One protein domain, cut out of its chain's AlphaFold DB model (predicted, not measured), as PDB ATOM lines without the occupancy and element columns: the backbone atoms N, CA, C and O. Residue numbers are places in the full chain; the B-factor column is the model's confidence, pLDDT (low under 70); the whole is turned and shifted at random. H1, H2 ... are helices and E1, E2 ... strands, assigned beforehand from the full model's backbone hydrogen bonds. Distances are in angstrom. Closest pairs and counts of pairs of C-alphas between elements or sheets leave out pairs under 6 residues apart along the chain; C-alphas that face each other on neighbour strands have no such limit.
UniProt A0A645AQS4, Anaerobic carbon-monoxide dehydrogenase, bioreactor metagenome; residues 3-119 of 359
ATOM      1  N   LYS A   3     -34.799  34.456 -36.240       95.00
ATOM      2  CA  LYS A   3     -34.266  34.514 -37.616       95.00
ATOM      3  C   LYS A   3     -35.356  34.548 -38.687       95.00
ATOM      4  O   LYS A   3     -35.216  35.260 -39.673       95.00
ATOM      5  N   GLU A   4     -36.461  33.837 -38.473       94.88
ATOM      6  CA  GLU A   4     -37.618  33.846 -39.384       94.88
ATOM      7  C   GLU A   4     -38.352  35.192 -39.354       94.88
ATOM      8  O   GLU A   4     -38.926  35.602 -40.357       94.88
ATOM      9  N   ALA A   5     -38.302  35.907 -38.224       92.81
ATOM     10  CA  ALA A   5     -38.798  37.275 -38.102       92.81
ATOM     11  C   ALA A   5     -37.818  38.331 -38.659       92.81
ATOM     12  O   ALA A   5     -38.138  39.516 -38.637       92.81
ATOM     13  N   GLY A   6     -36.641  37.929 -39.157       93.62
ATOM     14  CA  GLY A   6     -35.620  38.827 -39.707       93.62
ATOM     15  C   GLY A   6     -34.623  39.387 -38.683       93.62
ATOM     16  O   GLY A   6     -33.838  40.265 -39.030       93.62
ATOM     17  N   ALA A   7     -34.632  38.906 -37.435       95.38
ATOM     18  CA  ALA A   7     -33.641  39.262 -36.413       95.38
ATOM     19  C   ALA A   7     -32.417  38.326 -36.452       95.38
ATOM     20  O   ALA A   7     -32.484  37.199 -36.942       95.38
ATOM     21  N   LYS A   8     -31.282  38.745 -35.878       94.81
ATOM     22  CA  LYS A   8     -30.092  37.872 -35.754       94.81
ATOM     23  C   LYS A   8     -30.249  36.806 -34.658       94.81
ATOM     24  O   LYS A   8     -29.673  35.724 -34.768       94.81
ATOM     25  N   GLY A   9     -31.039  37.104 -33.631       95.31
ATOM     26  CA  GLY A   9     -31.264  36.278 -32.449       95.31
ATOM     27  C   GLY A   9     -31.971  37.085 -31.362       95.31
ATOM     28  O   GLY A   9     -32.355  38.227 -31.609       95.31
ATOM     29  N   PHE A  10     -32.114  36.496 -30.178       95.25
ATOM     30  CA  PHE A  10     -32.583  37.195 -28.981       95.25
ATOM     31  C   PHE A  10     -31.397  37.693 -28.164       95.25
ATOM     32  O   PHE A  10     -30.362  37.027 -28.104       95.25
ATOM     33  N   ARG A  11     -31.563  38.849 -27.523       95.56
ATOM     34  CA  ARG A  11     -30.618  39.378 -26.543       95.56
ATOM     35  C   ARG A  11     -31.366  39.812 -25.293       95.56
ATOM     36  O   ARG A  11     -32.463  40.354 -25.392       95.56
ATOM     37  N   LEU A  12     -30.758  39.571 -24.139       95.50
ATOM     38  CA  LEU A  12     -31.210  40.053 -22.841       95.50
ATOM     39  C   LEU A  12     -30.253  41.145 -22.381       95.50
ATOM     40  O   LEU A  12     -29.052  40.905 -22.302       95.50
ATOM     41  N   VAL A  13     -30.781  42.323 -22.072       94.56
ATOM     42  CA  VAL A  13     -30.024  43.417 -21.455       94.56
ATOM     43  C   VAL A  13     -30.570  43.605 -20.049       94.56
ATOM     44  O   VAL A  13     -31.779  43.715 -19.858       94.56
ATOM     45  N   GLY A  14     -29.680  43.598 -19.065       93.31
ATOM     46  CA  GLY A  14     -30.036  43.808 -17.671       93.31
ATOM     47  C   GLY A  14     -30.051  45.289 -17.309       93.31
ATOM     48  O   GLY A  14     -29.175  46.033 -17.730       93.31
ATOM     49  N   CYS A  15     -30.993  45.710 -16.472       92.75
ATOM     50  CA  CYS A  15     -30.917  46.967 -15.725       92.75
ATOM     51  C   CYS A  15     -31.157  46.663 -14.245       92.75
ATOM     52  O   CYS A  15     -31.801  45.659 -13.923       92.75
ATOM     53  N   THR A  16     -30.668  47.542 -13.374       92.56
ATOM     54  CA  THR A  16     -30.849  47.472 -11.918       92.56
ATOM     55  C   THR A  16     -30.432  46.112 -11.327       92.56
ATOM     56  O   THR A  16     -29.559  45.418 -11.848       92.56
ATOM     57  N   CYS A  17     -31.030  45.717 -10.201       92.94
ATOM     58  CA  CYS A  17     -30.637  44.524  -9.460       92.94
ATOM     59  C   CYS A  17     -30.896  43.219 -10.217       92.94
ATOM     60  O   CYS A  17     -30.096  42.297 -10.103       92.94
ATOM     61  N   VAL A  18     -31.976  43.122 -10.999       91.56
ATOM     62  CA  VAL A  18     -32.252  41.907 -11.786       91.56
ATOM     63  C   VAL A  18     -31.184  41.732 -12.861       91.56
ATOM     64  O   VAL A  18     -30.652  40.639 -13.038       91.56
ATOM     65  N   GLY A  19     -30.805  42.822 -13.534       92.62
ATOM     66  CA  GLY A  19     -29.712  42.807 -14.497       92.62
ATOM     67  C   GLY A  19     -28.380  42.386 -13.882       92.62
ATOM     68  O   GLY A  19     -27.680  41.559 -14.463       92.62
ATOM     69  N   GLN A  20     -28.067  42.894 -12.690       92.31
ATOM     70  CA  GLN A  20     -26.880  42.488 -11.935       92.31
ATOM     71  C   GLN A  20     -26.940  41.020 -11.510       92.31
ATOM     72  O   GLN A  20     -25.940  40.317 -11.610       92.31
ATOM     73  N   ASP A  21     -28.098  40.513 -11.084       91.00
ATOM     74  CA  ASP A  21     -28.260  39.103 -10.720       91.00
ATOM     75  C   ASP A  21     -27.999  38.173 -11.924       91.00
ATOM     76  O   ASP A  21     -27.293  37.165 -11.788       91.00
ATOM     77  N   LEU A  22     -28.468  38.549 -13.122       91.88
ATOM     78  CA  LEU A  22     -28.105  37.861 -14.368       91.88
ATOM     79  C   LEU A  22     -26.608  37.982 -14.669       91.88
ATOM     80  O   LEU A  22     -25.988  36.990 -15.046       91.88
ATOM     81  N   GLN A  23     -26.023  39.165 -14.484       91.31
ATOM     82  CA  GLN A  23     -24.607  39.424 -14.741       91.31
ATOM     83  C   GLN A  23     -23.690  38.567 -13.858       91.31
ATOM     84  O   GLN A  23     -22.751  37.963 -14.375       91.31
ATOM     85  N   LEU A  24     -24.012  38.410 -12.566       88.38
ATOM     86  CA  LEU A  24     -23.296  37.507 -11.652       88.38
ATOM     87  C   LEU A  24     -23.306  36.045 -12.134       88.38
ATOM     88  O   LEU A  24     -22.418  35.274 -11.785       88.38
ATOM     89  N   ARG A  25     -24.325  35.651 -12.908       86.94
ATOM     90  CA  ARG A  25     -24.495  34.306 -13.486       86.94
ATOM     91  C   ARG A  25     -24.180  34.279 -14.984       86.94
ATOM     92  O   ARG A  25     -24.508  33.303 -15.658       86.94
ATOM     93  N   GLY A  26     -23.564  35.337 -15.514       85.62
ATOM     94  CA  GLY A  26     -23.404  35.571 -16.950       85.62
ATOM     95  C   GLY A  26     -22.648  34.465 -17.685       85.62
ATOM     96  O   GLY A  26     -22.903  34.239 -18.867       85.62
ATOM     97  N   GLU A  27     -21.792  33.711 -16.984       86.06
ATOM     98  CA  GLU A  27     -21.113  32.523 -17.519       86.06
ATOM     99  C   GLU A  27     -22.096  31.490 -18.099       86.06
ATOM    100  O   GLU A  27     -21.796  30.838 -19.096       86.06
ATOM    101  N   HIS A  28     -23.309  31.394 -17.549       88.88
ATOM    102  CA  HIS A  28     -24.336  30.461 -18.015       88.88
ATOM    103  C   HIS A  28     -25.191  30.999 -19.175       88.88
ATOM    104  O   HIS A  28     -26.004  30.258 -19.726       88.88
ATOM    105  N   TYR A  29     -25.025  32.271 -19.560       87.81
ATOM    106  CA  TYR A  29     -25.899  32.960 -20.518       87.81
ATOM    107  C   TYR A  29     -25.137  33.685 -21.638       87.81
ATOM    108  O   TYR A  29     -25.701  34.574 -22.276       87.81
ATOM    109  N   GLN A  30     -23.884  33.303 -21.915       88.88
ATOM    110  CA  GLN A  30     -22.976  33.998 -22.848       88.88
ATOM    111  C   GLN A  30     -23.548  34.218 -24.261       88.88
ATOM    112  O   GLN A  30     -23.205  35.185 -24.942       88.88
ATOM    113  N   GLU A  31     -24.444  33.341 -24.720       90.31
ATOM    114  CA  GLU A  31     -25.048  33.455 -26.051       90.31
ATOM    115  C   GLU A  31     -26.131  34.540 -26.138       90.31
ATOM    116  O   GLU A  31     -26.344  35.114 -27.208       90.31
ATOM    117  N   VAL A  32     -26.820  34.831 -25.030       92.81
ATOM    118  CA  VAL A  32     -28.046  35.647 -25.020       92.81
ATOM    119  C   VAL A  32     -27.931  36.895 -24.158       92.81
ATOM    120  O   VAL A  32     -28.478  37.929 -24.533       92.81
ATOM    121  N   PHE A  33     -27.207  36.846 -23.044       94.19
ATOM    122  CA  PHE A  33     -27.022  37.997 -22.172       94.19
ATOM    123  C   PHE A  33     -26.015  38.967 -22.793       94.19
ATOM    124  O   PHE A  33     -24.882  38.604 -23.096       94.19
ATOM    125  N   ALA A  34     -26.460  40.196 -23.029       91.56
ATOM    126  CA  ALA A  34     -25.691  41.259 -23.665       91.56
ATOM    127  C   ALA A  34     -25.009  42.193 -22.652       91.56
ATOM    128  O   ALA A  34     -24.294  43.098 -23.064       91.56
ATOM    129  N   GLY A  35     -25.217  41.969 -21.351       91.00
ATOM    130  CA  GLY A  35     -24.616  42.755 -20.280       91.00
ATOM    131  C   GLY A  35     -25.629  43.544 -19.456       91.00
ATOM    132  O   GLY A  35     -26.839  43.540 -19.714       91.00
ATOM    133  N   HIS A  36     -25.105  44.201 -18.428       93.50
ATOM    134  CA  HIS A  36     -25.833  45.120 -17.567       93.50
ATOM    135  C   HIS A  36     -25.649  46.547 -18.097       93.50
ATOM    136  O   HIS A  36     -24.524  46.992 -18.284       93.50
ATOM    137  N   ALA A  37     -26.748  47.245 -18.383       91.75
ATOM    138  CA  ALA A  37     -26.716  48.582 -18.970       91.75
ATOM    139  C   ALA A  37     -26.611  49.702 -17.924       91.75
ATOM    140  O   ALA A  37     -26.134  50.790 -18.238       91.75
ATOM    141  N   GLY A  38     -27.065  49.471 -16.689       87.94
ATOM    142  CA  GLY A  38     -26.974  50.462 -15.621       87.94
ATOM    143  C   GLY A  38     -28.149  50.442 -14.650       87.94
ATOM    144  O   GLY A  38     -28.957  49.512 -14.601       87.94
ATOM    145  N   ASN A  39     -28.222  51.491 -13.838       90.19
ATOM    146  CA  ASN A  39     -29.188  51.623 -12.752       90.19
ATOM    147  C   ASN A  39     -30.556  52.159 -13.214       90.19
ATOM    148  O   ASN A  39     -30.879  52.215 -14.401       90.19
ATOM    149  N   ASN A  40     -31.395  52.518 -12.241       85.62
ATOM    150  CA  ASN A  40     -32.767  52.969 -12.437       85.62
ATOM    151  C   ASN A  40     -32.870  54.166 -13.397       85.62
ATOM    152  O   ASN A  40     -33.746  54.152 -14.256       85.62
ATOM    153  N   PHE A  41     -31.969  55.150 -13.328       89.75
ATOM    154  CA  PHE A  41     -32.011  56.302 -14.241       89.75
ATOM    155  C   PHE A  41     -31.485  55.984 -15.642       89.75
ATOM    156  O   PHE A  41     -31.916  56.595 -16.617       89.75
ATOM    157  N   THR A  42     -30.613  54.982 -15.784       91.31
ATOM    158  CA  THR A  42     -30.137  54.540 -17.103       91.31
ATOM    159  C   THR A  42     -31.247  53.883 -17.930       91.31
ATOM    160  O   THR A  42     -31.198  53.912 -19.158       91.31
ATOM    161  N   SER A  43     -32.278  53.327 -17.283       91.12
ATOM    162  CA  SER A  43     -33.357  52.605 -17.969       91.12
ATOM    163  C   SER A  43     -34.100  53.456 -19.015       91.12
ATOM    164  O   SER A  43     -34.368  52.975 -20.116       91.12
ATOM    165  N   GLU A  44     -34.346  54.739 -18.742       92.62
ATOM    166  CA  GLU A  44     -34.986  55.668 -19.687       92.62
ATOM    167  C   GLU A  44     -34.128  55.899 -20.942       92.62
ATOM    168  O   GLU A  44     -34.635  55.874 -22.070       92.62
ATOM    169  N   ALA A  45     -32.814  56.066 -20.764       92.56
ATOM    170  CA  ALA A  45     -31.862  56.210 -21.864       92.56
ATOM    171  C   ALA A  45     -31.768  54.924 -22.698       92.56
ATOM    172  O   ALA A  45     -31.787  54.983 -23.927       92.56
ATOM    173  N   VAL A  46     -31.761  53.758 -22.043       93.69
ATOM    174  CA  VAL A  46     -31.741  52.445 -22.705       93.69
ATOM    175  C   VAL A  46     -32.968  52.255 -23.598       93.69
ATOM    176  O   VAL A  46     -32.817  51.871 -24.759       93.69
ATOM    177  N   LEU A  47     -34.172  52.583 -23.119       95.12
ATOM    178  CA  LEU A  47     -35.383  52.546 -23.953       95.12
ATOM    179  C   LEU A  47     -35.313  53.547 -25.115       95.12
ATOM    180  O   LEU A  47     -35.749  53.235 -26.224       95.12
ATOM    181  N   SER A  48     -34.738  54.728 -24.874       95.38
ATOM    182  CA  SER A  48     -34.647  55.809 -25.864       95.38
ATOM    183  C   SER A  48     -33.719  55.500 -27.042       95.38
ATOM    184  O   SER A  48     -33.839  56.144 -28.084       95.38
ATOM    185  N   THR A  49     -32.869  54.472 -26.936       95.81
ATOM    186  CA  THR A  49     -32.097  53.946 -28.080       95.81
ATOM    187  C   THR A  49     -32.981  53.378 -29.194       95.81
ATOM    188  O   THR A  49     -32.506  53.107 -30.294       95.81
ATOM    189  N   GLY A  50     -34.258  53.100 -28.899       96.50
ATOM    190  CA  GLY A  50     -35.189  52.433 -29.806       96.50
ATOM    191  C   GLY A  50     -34.924  50.935 -29.999       96.50
ATOM    192  O   GLY A  50     -35.720  50.269 -30.662       96.50
ATOM    193  N   ALA A  51     -33.861  50.385 -29.400       95.81
ATOM    194  CA  ALA A  51     -33.392  49.017 -29.633       95.81
ATOM    195  C   ALA A  51     -34.040  47.943 -28.742       95.81
ATOM    196  O   ALA A  51     -33.889  46.755 -29.014       95.81
ATOM    197  N   ILE A  52     -34.728  48.340 -27.670       96.94
ATOM    198  CA  ILE A  52     -35.353  47.412 -26.718       96.94
ATOM    199  C   ILE A  52     -36.725  47.021 -27.218       96.94
ATOM    200  O   ILE A  52     -37.571  47.901 -27.237       96.94
ATOM    201  N   ASP A  53     -36.972  45.755 -27.561       97.38
ATOM    202  CA  ASP A  53     -38.268  45.270 -28.070       97.38
ATOM    203  C   ASP A  53     -39.349  45.173 -26.979       97.38
ATOM    204  O   ASP A  53     -40.492  45.582 -27.179       97.38
ATOM    205  N   ILE A  54     -38.985  44.677 -25.798       97.00
ATOM    206  CA  ILE A  54     -39.896  44.454 -24.671       97.00
ATOM    207  C   ILE A  54     -39.213  44.834 -23.357       97.00
ATOM    208  O   ILE A  54     -38.024  44.571 -23.176       97.00
ATOM    209  N   VAL A  55     -39.969  45.419 -22.430       95.94
ATOM    210  CA  VAL A  55     -39.552  45.608 -21.035       95.94
ATOM    211  C   VAL A  55     -40.286  44.595 -20.177       95.94
ATOM    212  O   VAL A  55     -41.516  44.596 -20.128       95.94
ATOM    213  N   LEU A  56     -39.521  43.751 -19.488       95.00
ATOM    214  CA  LEU A  56     -40.024  42.839 -18.470       95.00
ATOM    215  C   LEU A  56     -39.666  43.417 -17.104       95.00
ATOM    216  O   LEU A  56     -38.488  43.615 -16.815       95.00
ATOM    217  N   SER A  57     -40.670  43.702 -16.279       92.44
ATOM    218  CA  SER A  57     -40.459  44.212 -14.922       92.44
ATOM    219  C   SER A  57     -41.133  43.340 -13.876       92.44
ATOM    220  O   SER A  57     -42.200  42.786 -14.119       92.44
ATOM    221  N   GLU A  58     -40.545  43.284 -12.693       87.75
ATOM    222  CA  GLU A  58     -41.153  42.716 -11.489       87.75
ATOM    223  C   GLU A  58     -41.553  43.848 -10.528       87.75
ATOM    224  O   GLU A  58     -42.249  44.761 -10.968       87.75
ATOM    225  N   PHE A  59     -41.131  43.814  -9.257       79.50
ATOM    226  CA  PHE A  59     -41.705  44.631  -8.190       79.50
ATOM    227  C   PHE A  59     -40.897  45.866  -7.748       79.50
ATOM    228  O   PHE A  59     -41.483  46.763  -7.151       79.50
ATOM    229  N   ASN A  60     -39.602  45.994  -8.069       83.56
ATOM    230  CA  ASN A  60     -38.769  47.094  -7.549       83.56
ATOM    231  C   ASN A  60     -38.070  47.936  -8.628       83.56
ATOM    232  O   ASN A  60     -37.734  47.456  -9.712       83.56
ATOM    233  N   CYS A  61     -37.821  49.213  -8.298       83.69
ATOM    234  CA  CYS A  61     -36.938  50.141  -9.028       83.69
ATOM    235  C   CYS A  61     -37.225  50.288 -10.537       83.69
ATOM    236  O   CYS A  61     -36.339  50.646 -11.313       83.69
ATOM    237  N   THR A  62     -38.459  50.012 -10.965       84.00
ATOM    238  CA  THR A  62     -38.904  50.205 -12.348       84.00
ATOM    239  C   THR A  62     -39.861  51.387 -12.392       84.00
ATOM    240  O   THR A  62     -41.057  51.241 -12.130       84.00
ATOM    241  N   ILE A  63     -39.315  52.560 -12.698       83.75
ATOM    242  CA  ILE A  63     -40.001  53.841 -12.531       83.75
ATOM    243  C   ILE A  63     -41.130  54.054 -13.562       83.75
ATOM    244  O   ILE A  63     -40.968  53.689 -14.728       83.75
ATOM    245  N   PRO A  64     -42.256  54.694 -13.180       85.88
ATOM    246  CA  PRO A  64     -43.330  55.052 -14.117       85.88
ATOM    247  C   PRO A  64     -42.891  55.979 -15.266       85.88
ATOM    248  O   PRO A  64     -43.541  56.023 -16.303       85.88
ATOM    249  N   GLY A  65     -41.750  56.670 -15.138       88.38
ATOM    250  CA  GLY A  65     -41.160  57.474 -16.221       88.38
ATOM    251  C   GLY A  65     -40.908  56.699 -17.524       88.38
ATOM    252  O   GLY A  65     -40.881  57.290 -18.602       88.38
ATOM    253  N   LEU A  66     -40.836  55.362 -17.458       92.75
ATOM    254  CA  LEU A  66     -40.721  54.501 -18.635       92.75
ATOM    255  C   LEU A  66     -41.976  54.484 -19.517       92.75
ATOM    256  O   LEU A  66     -41.839  54.256 -20.715       92.75
ATOM    257  N   GLU A  67     -43.172  54.723 -18.970       94.38
ATOM    258  CA  GLU A  67     -44.444  54.619 -19.702       94.38
ATOM    259  C   GLU A  67     -44.488  55.505 -20.965       94.38
ATOM    260  O   GLU A  67     -44.657  54.964 -22.063       94.38
ATOM    261  N   PRO A  68     -44.265  56.836 -20.884       96.00
ATOM    262  CA  PRO A  68     -44.304  57.699 -22.066       96.00
ATOM    263  C   PRO A  68     -43.197  57.387 -23.083       96.00
ATOM    264  O   PRO A  68     -43.381  57.599 -24.284       96.00
ATOM    265  N   ILE A  69     -42.044  56.889 -22.626       96.12
ATOM    266  CA  ILE A  69     -40.944  56.488 -23.512       96.12
ATOM    267  C   ILE A  69     -41.339  55.204 -24.243       96.12
ATOM    268  O   ILE A  69     -41.214  55.126 -25.465       96.12
ATOM    269  N   ALA A  70     -41.877  54.221 -23.523       95.94
ATOM    270  CA  ALA A  70     -42.363  52.983 -24.104       95.94
ATOM    271  C   ALA A  70     -43.442  53.249 -25.160       95.94
ATOM    272  O   ALA A  70     -43.315  52.746 -26.272       95.94
ATOM    273  N   ASP A  71     -44.416  54.121 -24.887       95.88
ATOM    274  CA  ASP A  71     -45.449  54.494 -25.861       95.88
ATOM    275  C   ASP A  71     -44.846  55.141 -27.119       95.88
ATOM    276  O   ASP A  71     -45.169  54.755 -28.248       95.88
ATOM    277  N   LYS A  72     -43.917  56.093 -26.944       95.88
ATOM    278  CA  LYS A  72     -43.240  56.786 -28.052       95.88
ATOM    279  C   LYS A  72     -42.471  55.819 -28.952       95.88
ATOM    280  O   LYS A  72     -42.557  55.922 -30.176       95.88
ATOM    281  N   TYR A  73     -41.728  54.890 -28.358       96.75
ATOM    282  CA  TYR A  73     -40.932  53.902 -29.086       96.75
ATOM    283  C   TYR A  73     -41.710  52.616 -29.395       96.75
ATOM    284  O   TYR A  73     -41.143  51.696 -29.979       96.75
ATOM    285  N   LYS A  74     -43.008  52.564 -29.058       96.50
ATOM    286  CA  LYS A  74     -43.907  51.406 -29.191       96.50
ATOM    287  C   LYS A  74     -43.412  50.142 -28.472       96.50
ATOM    288  O   LYS A  74     -43.715  49.028 -28.891       96.50
ATOM    289  N   VAL A  75     -42.626  50.305 -27.411       96.75
ATOM    290  CA  VAL A  75     -42.073  49.214 -26.604       96.75
ATOM    291  C   VAL A  75     -43.186  48.552 -25.813       96.75
ATOM    292  O   VAL A  75     -43.928  49.218 -25.096       96.75
ATOM    293  N   LYS A  76     -43.284  47.224 -25.902       96.00
ATOM    294  CA  LYS A  76     -44.241  46.488 -25.079       96.00
ATOM    295  C   LYS A  76     -43.726  46.409 -23.644       96.00
ATOM    296  O   LYS A  76     -42.589  45.997 -23.422       96.00
ATOM    297  N   MET A  77     -44.556  46.779 -22.675       95.94
ATOM    298  CA  MET A  77     -44.243  46.629 -21.255       95.94
ATOM    299  C   MET A  77     -45.049  45.472 -20.668       95.94
ATOM    300  O   MET A  77     -46.264  45.403 -20.853       95.94
ATOM    301  N   VAL A  78     -44.372  44.574 -19.955       96.00
ATOM    302  CA  VAL A  78     -44.996  43.472 -19.220       96.00
ATOM    303  C   VAL A  78     -44.513  43.500 -17.775       96.00
ATOM    304  O   VAL A  78     -43.308  43.530 -17.520       96.00
ATOM    305  N   CYS A  79     -45.447  43.480 -16.829       94.75
ATOM    306  CA  CYS A  79     -45.148  43.281 -15.420       94.75
ATOM    307  C   CYS A  79     -45.477  41.845 -14.999       94.75
ATOM    308  O   CYS A  79     -46.528  41.308 -15.354       94.75
ATOM    309  N   LEU A  80     -44.556  41.231 -14.258       94.50
ATOM    310  CA  LEU A  80     -44.686  39.865 -13.750       94.50
ATOM    311  C   LEU A  80     -45.282  39.796 -12.340       94.50
ATOM    312  O   LEU A  80     -45.731  38.740 -11.899       94.50
ATOM    313  N   ASP A  81     -45.304  40.941 -11.665       91.88
ATOM    314  CA  ASP A  81     -45.847  41.146 -10.331       91.88
ATOM    315  C   ASP A  81     -46.795  42.358 -10.368       91.88
ATOM    316  O   ASP A  81     -46.542  43.331 -11.093       91.88
ATOM    317  N   ASP A  82     -47.919  42.284  -9.656       87.69
ATOM    318  CA  ASP A  82     -48.944  43.327  -9.663       87.69
ATOM    319  C   ASP A  82     -48.618  44.500  -8.729       87.69
ATOM    320  O   ASP A  82     -49.150  45.594  -8.936       87.69
ATOM    321  N   VAL A  83     -47.677  44.340  -7.790       86.56
ATOM    322  CA  VAL A  83     -47.296  45.404  -6.844       86.56
ATOM    323  C   VAL A  83     -46.571  46.585  -7.501       86.56
ATOM    324  O   VAL A  83     -46.540  47.674  -6.932       86.56
ATOM    325  N   ALA A  84     -46.025  46.409  -8.709       78.12
ATOM    326  CA  ALA A  84     -45.382  47.479  -9.483       78.12
ATOM    327  C   ALA A  84     -45.912  47.579 -10.921       78.12
ATOM    328  O   ALA A  84     -45.188  47.960 -11.859       78.12
ATOM    329  N   LYS A  85     -47.190  47.231 -11.107       86.69
ATOM    330  CA  LYS A  85     -47.875  47.353 -12.391       86.69
ATOM    331  C   LYS A  85     -47.968  48.818 -12.832       86.69
ATOM    332  O   LYS A  85     -48.486  49.666 -12.110       86.69
ATOM    333  N   LYS A  86     -47.512  49.087 -14.058       89.88
ATOM    334  CA  LYS A  86     -47.696  50.374 -14.752       89.88
ATOM    335  C   LYS A  86     -49.041  50.412 -15.478       89.88
ATOM    336  O   LYS A  86     -49.597  49.360 -15.801       89.88
ATOM    337  N   ALA A  87     -49.558  51.604 -15.757       91.62
ATOM    338  CA  ALA A  87     -50.847  51.794 -16.415       91.62
ATOM    339  C   ALA A  87     -50.862  51.220 -17.840       91.62
ATOM    340  O   ALA A  87     -51.861  50.623 -18.240       91.62
ATOM    341  N   ASN A  88     -49.756  51.350 -18.580       93.12
ATOM    342  CA  ASN A  88     -49.615  50.803 -19.935       93.12
ATOM    343  C   ASN A  88     -48.953  49.409 -19.987       93.12
ATOM    344  O   ASN A  88     -48.731  48.880 -21.078       93.12
ATOM    345  N   ALA A  89     -48.660  48.790 -18.836       94.00
ATOM    346  CA  ALA A  89     -48.073  47.455 -18.788       94.00
ATOM    347  C   ALA A  89     -49.140  46.351 -18.779       94.00
ATOM    348  O   ALA A  89     -50.104  46.366 -18.004       94.00
ATOM    349  N   GLU A  90     -48.920  45.336 -19.612       95.62
ATOM    350  CA  GLU A  90     -49.644  44.072 -19.535       95.62
ATOM    351  C   GLU A  90     -49.211  43.313 -18.273       95.62
ATOM    352  O   GLU A  90     -48.024  43.253 -17.965       95.62
ATOM    353  N   TYR A  91     -50.160  42.726 -17.540       95.19
ATOM    354  CA  TYR A  91     -49.840  41.899 -16.377       95.19
ATOM    355  C   TYR A  91     -49.849  40.424 -16.764       95.19
ATOM    356  O   TYR A  91     -50.885  39.911 -17.187       95.19
ATOM    357  N   VAL A  92     -48.708  39.760 -16.591       95.38
ATOM    358  CA  VAL A  92     -48.542  38.315 -16.773       95.38
ATOM    359  C   VAL A  92     -48.001  37.762 -15.465       95.38
ATOM    360  O   VAL A  92     -46.804  37.838 -15.220       95.38
ATOM    361  N   GLN A  93     -48.878  37.239 -14.609       94.00
ATOM    362  CA  GLN A  93     -48.483  36.765 -13.284       94.00
ATOM    363  C   GLN A  93     -47.364  35.725 -13.373       94.00
ATOM    364  O   GLN A  93     -47.485  34.725 -14.081       94.00
ATOM    365  N   PHE A  94     -46.292  35.945 -12.616       93.50
ATOM    366  CA  PHE A  94     -45.254  34.942 -12.461       93.50
ATOM    367  C   PHE A  94     -45.800  33.708 -11.735       93.50
ATOM    368  O   PHE A  94     -46.217  33.781 -10.579       93.50
ATOM    369  N   ASP A  95     -45.739  32.563 -12.408       93.94
ATOM    370  CA  ASP A  95     -46.125  31.268 -11.867       93.94
ATOM    371  C   ASP A  95     -44.986  30.263 -12.060       93.94
ATOM    372  O   ASP A  95     -44.594  29.917 -13.179       93.94
ATOM    373  N   ARG A  96     -44.455  29.778 -10.934       93.88
ATOM    374  CA  ARG A  96     -43.346  28.818 -10.904       93.88
ATOM    375  C   ARG A  96     -43.727  27.453 -11.469       93.88
ATOM    376  O   ARG A  96     -42.838  26.740 -11.924       93.88
ATOM    377  N   GLU A  97     -45.002  27.081 -11.441       97.12
ATOM    378  CA  GLU A  97     -45.467  25.804 -11.990       97.12
ATOM    379  C   GLU A  97     -45.629  25.865 -13.516       97.12
ATOM    380  O   GLU A  97     -45.587  24.833 -14.181       97.12
ATOM    381  N   ASN A  98     -45.723  27.072 -14.088       96.00
ATOM    382  CA  ASN A  98     -46.013  27.310 -15.505       96.00
ATOM    383  C   ASN A  98     -44.918  28.120 -16.236       96.00
ATOM    384  O   ASN A  98     -45.191  28.804 -17.226       96.00
ATOM    385  N   LEU A  99     -43.656  28.022 -15.792       95.81
ATOM    386  CA  LEU A  99     -42.532  28.815 -16.319       95.81
ATOM    387  C   LEU A  99     -42.335  28.702 -17.835       95.81
ATOM    388  O   LEU A  99     -42.036  29.703 -18.485       95.81
ATOM    389  N   GLU A 100     -42.485  27.508 -18.412       96.75
ATOM    390  CA  GLU A 100     -42.298  27.292 -19.854       96.75
ATOM    391  C   GLU A 100     -43.380  28.004 -20.675       96.75
ATOM    392  O   GLU A 100     -43.079  28.635 -21.693       96.75
ATOM    393  N   ALA A 101     -44.629  27.962 -20.202       96.88
ATOM    394  CA  ALA A 101     -45.748  28.639 -20.842       96.88
ATOM    395  C   ALA A 101     -45.564  30.162 -20.795       96.88
ATOM    396  O   ALA A 101     -45.629  30.813 -21.838       96.88
ATOM    397  N   ILE A 102     -45.231  30.706 -19.618       96.81
ATOM    398  CA  ILE A 102     -44.953  32.140 -19.439       96.81
ATOM    399  C   ILE A 102     -43.772  32.564 -20.316       96.81
ATOM    400  O   ILE A 102     -43.870  33.529 -21.067       96.81
ATOM    401  N   SER A 103     -42.665  31.819 -20.292       95.56
ATOM    402  CA  SER A 103     -41.482  32.141 -21.100       95.56
ATOM    403  C   SER A 103     -41.808  32.148 -22.596       95.56
ATOM    404  O   SER A 103     -41.417  33.071 -23.308       95.56
ATOM    405  N   THR A 104     -42.568  31.157 -23.071       96.75
ATOM    406  CA  THR A 104     -43.008  31.071 -24.470       96.75
ATOM    407  C   THR A 104     -43.896  32.252 -24.851       96.75
ATOM    408  O   THR A 104     -43.715  32.848 -25.916       96.75
ATOM    409  N   GLU A 105     -44.831  32.629 -23.981       97.38
ATOM    410  CA  GLU A 105     -45.676  33.803 -24.164       97.38
ATOM    411  C   GLU A 105     -44.837  35.092 -24.268       97.38
ATOM    412  O   GLU A 105     -44.996  35.846 -25.231       97.38
ATOM    413  N   LEU A 106     -43.900  35.326 -23.344       97.44
ATOM    414  CA  LEU A 106     -43.044  36.518 -23.344       97.44
ATOM    415  C   LEU A 106     -42.130  36.578 -24.579       97.44
ATOM    416  O   LEU A 106     -41.978  37.641 -25.187       97.44
ATOM    417  N   ILE A 107     -41.575  35.439 -25.005       96.88
ATOM    418  CA  ILE A 107     -40.779  35.335 -26.236       96.88
ATOM    419  C   ILE A 107     -41.631  35.701 -27.456       96.88
ATOM    420  O   ILE A 107     -41.190  36.495 -28.290       96.88
ATOM    421  N   ASN A 108     -42.858  35.186 -27.561       97.19
ATOM    422  CA  ASN A 108     -43.761  35.527 -28.663       97.19
ATOM    423  C   ASN A 108     -44.116  37.020 -28.668       97.19
ATOM    424  O   ASN A 108     -43.993  37.663 -29.711       97.19
ATOM    425  N   LYS A 109     -44.440  37.601 -27.506       97.19
ATOM    426  CA  LYS A 109     -44.692  39.045 -27.372       97.19
ATOM    427  C   LYS A 109     -43.486  39.890 -27.798       97.19
ATOM    428  O   LYS A 109     -43.664  40.917 -28.449       97.19
ATOM    429  N   SER A 110     -42.264  39.457 -27.473       97.25
ATOM    430  CA  SER A 110     -41.045  40.151 -27.913       97.25
ATOM    431  C   SER A 110     -40.894  40.142 -29.442       97.25
ATOM    432  O   SER A 110     -40.542  41.160 -30.034       97.25
ATOM    433  N   LEU A 111     -41.242  39.031 -30.103       97.38
ATOM    434  CA  LEU A 111     -41.189  38.905 -31.565       97.38
ATOM    435  C   LEU A 111     -42.250  39.749 -32.269       97.38
ATOM    436  O   LEU A 111     -41.984  40.287 -33.343       97.38
ATOM    437  N   GLU A 112     -43.451  39.823 -31.700       96.56
ATOM    438  CA  GLU A 112     -44.518  40.700 -32.185       96.56
ATOM    439  C   GLU A 112     -44.063  42.157 -32.129       96.56
ATOM    440  O   GLU A 112     -44.061  42.832 -33.161       96.56
ATOM    441  N   SER A 113     -43.555  42.602 -30.973       97.12
ATOM    442  CA  SER A 113     -43.057  43.970 -30.822       97.12
ATOM    443  C   SER A 113     -41.904  44.273 -31.786       97.12
ATOM    444  O   SER A 113     -41.936  45.297 -32.468       97.12
ATOM    445  N   TYR A 114     -40.946  43.353 -31.950       97.31
ATOM    446  CA  TYR A 114     -39.864  43.496 -32.930       97.31
ATOM    447  C   TYR A 114     -40.400  43.745 -34.351       97.31
ATOM    448  O   TYR A 114     -39.983  44.689 -35.026       97.31
ATOM    449  N   LYS A 115     -41.357  42.927 -34.814       95.94
ATOM    450  CA  LYS A 115     -41.932  43.040 -36.167       95.94
ATOM    451  C   LYS A 115     -42.676  44.358 -36.379       95.94
ATOM    452  O   LYS A 115     -42.572  44.942 -37.455       95.94
ATOM    453  N   GLU A 116     -43.413  44.818 -35.375       95.38
ATOM    454  CA  GLU A 116     -44.198  46.056 -35.445       95.38
ATOM    455  C   GLU A 116     -43.329  47.316 -35.448       95.38
ATOM    456  O   GLU A 116     -43.741  48.360 -35.959       95.38
ATOM    457  N   ARG A 117     -42.126  47.227 -34.875       95.94
ATOM    458  CA  ARG A 117     -41.277  48.389 -34.606       95.94
ATOM    459  C   ARG A 117     -40.121  48.555 -35.557       95.94
ATOM    460  O   ARG A 117     -39.773  49.691 -35.870       95.94
ATOM    461  N   ARG A 118     -39.521  47.454 -36.020       92.62
ATOM    462  CA  ARG A 118     -38.221  47.493 -36.703       92.62
ATOM    463  C   ARG A 118     -38.201  48.371 -37.960       92.62
ATOM    464  O   ARG A 118     -37.137  48.842 -38.343       92.62
ATOM    465  N   SER A 119     -39.352  48.589 -38.597       93.44
ATOM    466  CA  SER A 119     -39.501  49.424 -39.796       93.44
ATOM    467  C   SER A 119     -39.914  50.876 -39.530       93.44
ATOM    468  O   SER A 119     -39.908  51.673 -40.465       93.44
TER     469      SER A 119
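AT A GLANCE: This is residues 3 to 119 of the 359 residues of the protein "Anaerobic carbon-monoxide dehydrogenase" of bioreactor metagenome (UniProt A0A645AQS4). What does the model look like? Four strands stand in a broken row, E2, E1, E3, E4: two small parallel pairs with a gap between E1 and E3, and helices on both sides. H2 and H3 lie side by side over one side; on the other, H1 packs on E1 and E2, and the long H4 packs on E3 and E4. What is its make-up? The printed part has 117 residues, in class mixed, with four named helices and four named strands in the order E1 H1 E2 H2 E3 H3 E4 H4; it is compact, with a radius of gyration of the C-alphas of 13.7 A and spans of 34 by 33 by 29 A.

HOW THE PARTS SIT: How does the first half sit? E1, residues 12 to 15, H1, residues 16 to 24, and E2, residues 33 to 38, form a strand-helix-strand unit, two parallel neighbour strands with a helix between, its crossover right-handed. N 14 and O 35 are within hydrogen-bond range at 2.9 A, and the closest C-alphas of H1 and E2, Gly 19 and His 36, are 5.5 A apart. What follows? H2, residues 42 to 48, and H3, residues 66 to 73, touch at a shallow tilt of 23 degrees, the same way, closest at the C-alphas of Glu 44 and Leu 66, 5.9 A. E3, residues 54 to 57, H3 and E4, residues 76 to 79, form a second right-handed unit, with N 55 and O 76 at 2.9 A. Where is the last helix? The closest C-alphas of E3 and H4, residues 99 to 117, are Ile 54 and Ser 110, 5.5 A apart; E1 and E3 are apart. In H1, H2, H3 and H4 every O i to N i+4 pair is within hydrogen-bond range.

IN THESE COORDINATES: Where does the first element begin? C-alpha 12 of E1 stands at (-31.210, 40.053, -22.841). How long are the elements? E1 measures 9.9 A, H1 12.5 A, E2 14.1 A, H2 9.9 A, E3 9.8 A, H3 10.5 A, E4 10.2 A and H4 26.8 A. Where does H4 end? C-alpha 117 is at (-41.277, 48.389, -34.606).

THE WHOLE: How large is it? The two C-alphas farthest apart, Glu 97 and Ser 119, are 37.0 A apart. Which link is long? E4 to H4, residues 80 to 98; residues 90 to 91 pair in parallel with 78 to 79 of E4, and residues 96 to 101, of which 99 to 101 belong to H4, stand free. Is it whole and confident? The printed part has no cut, its mean pLDDT is 93.0, and no printed residue is under 70.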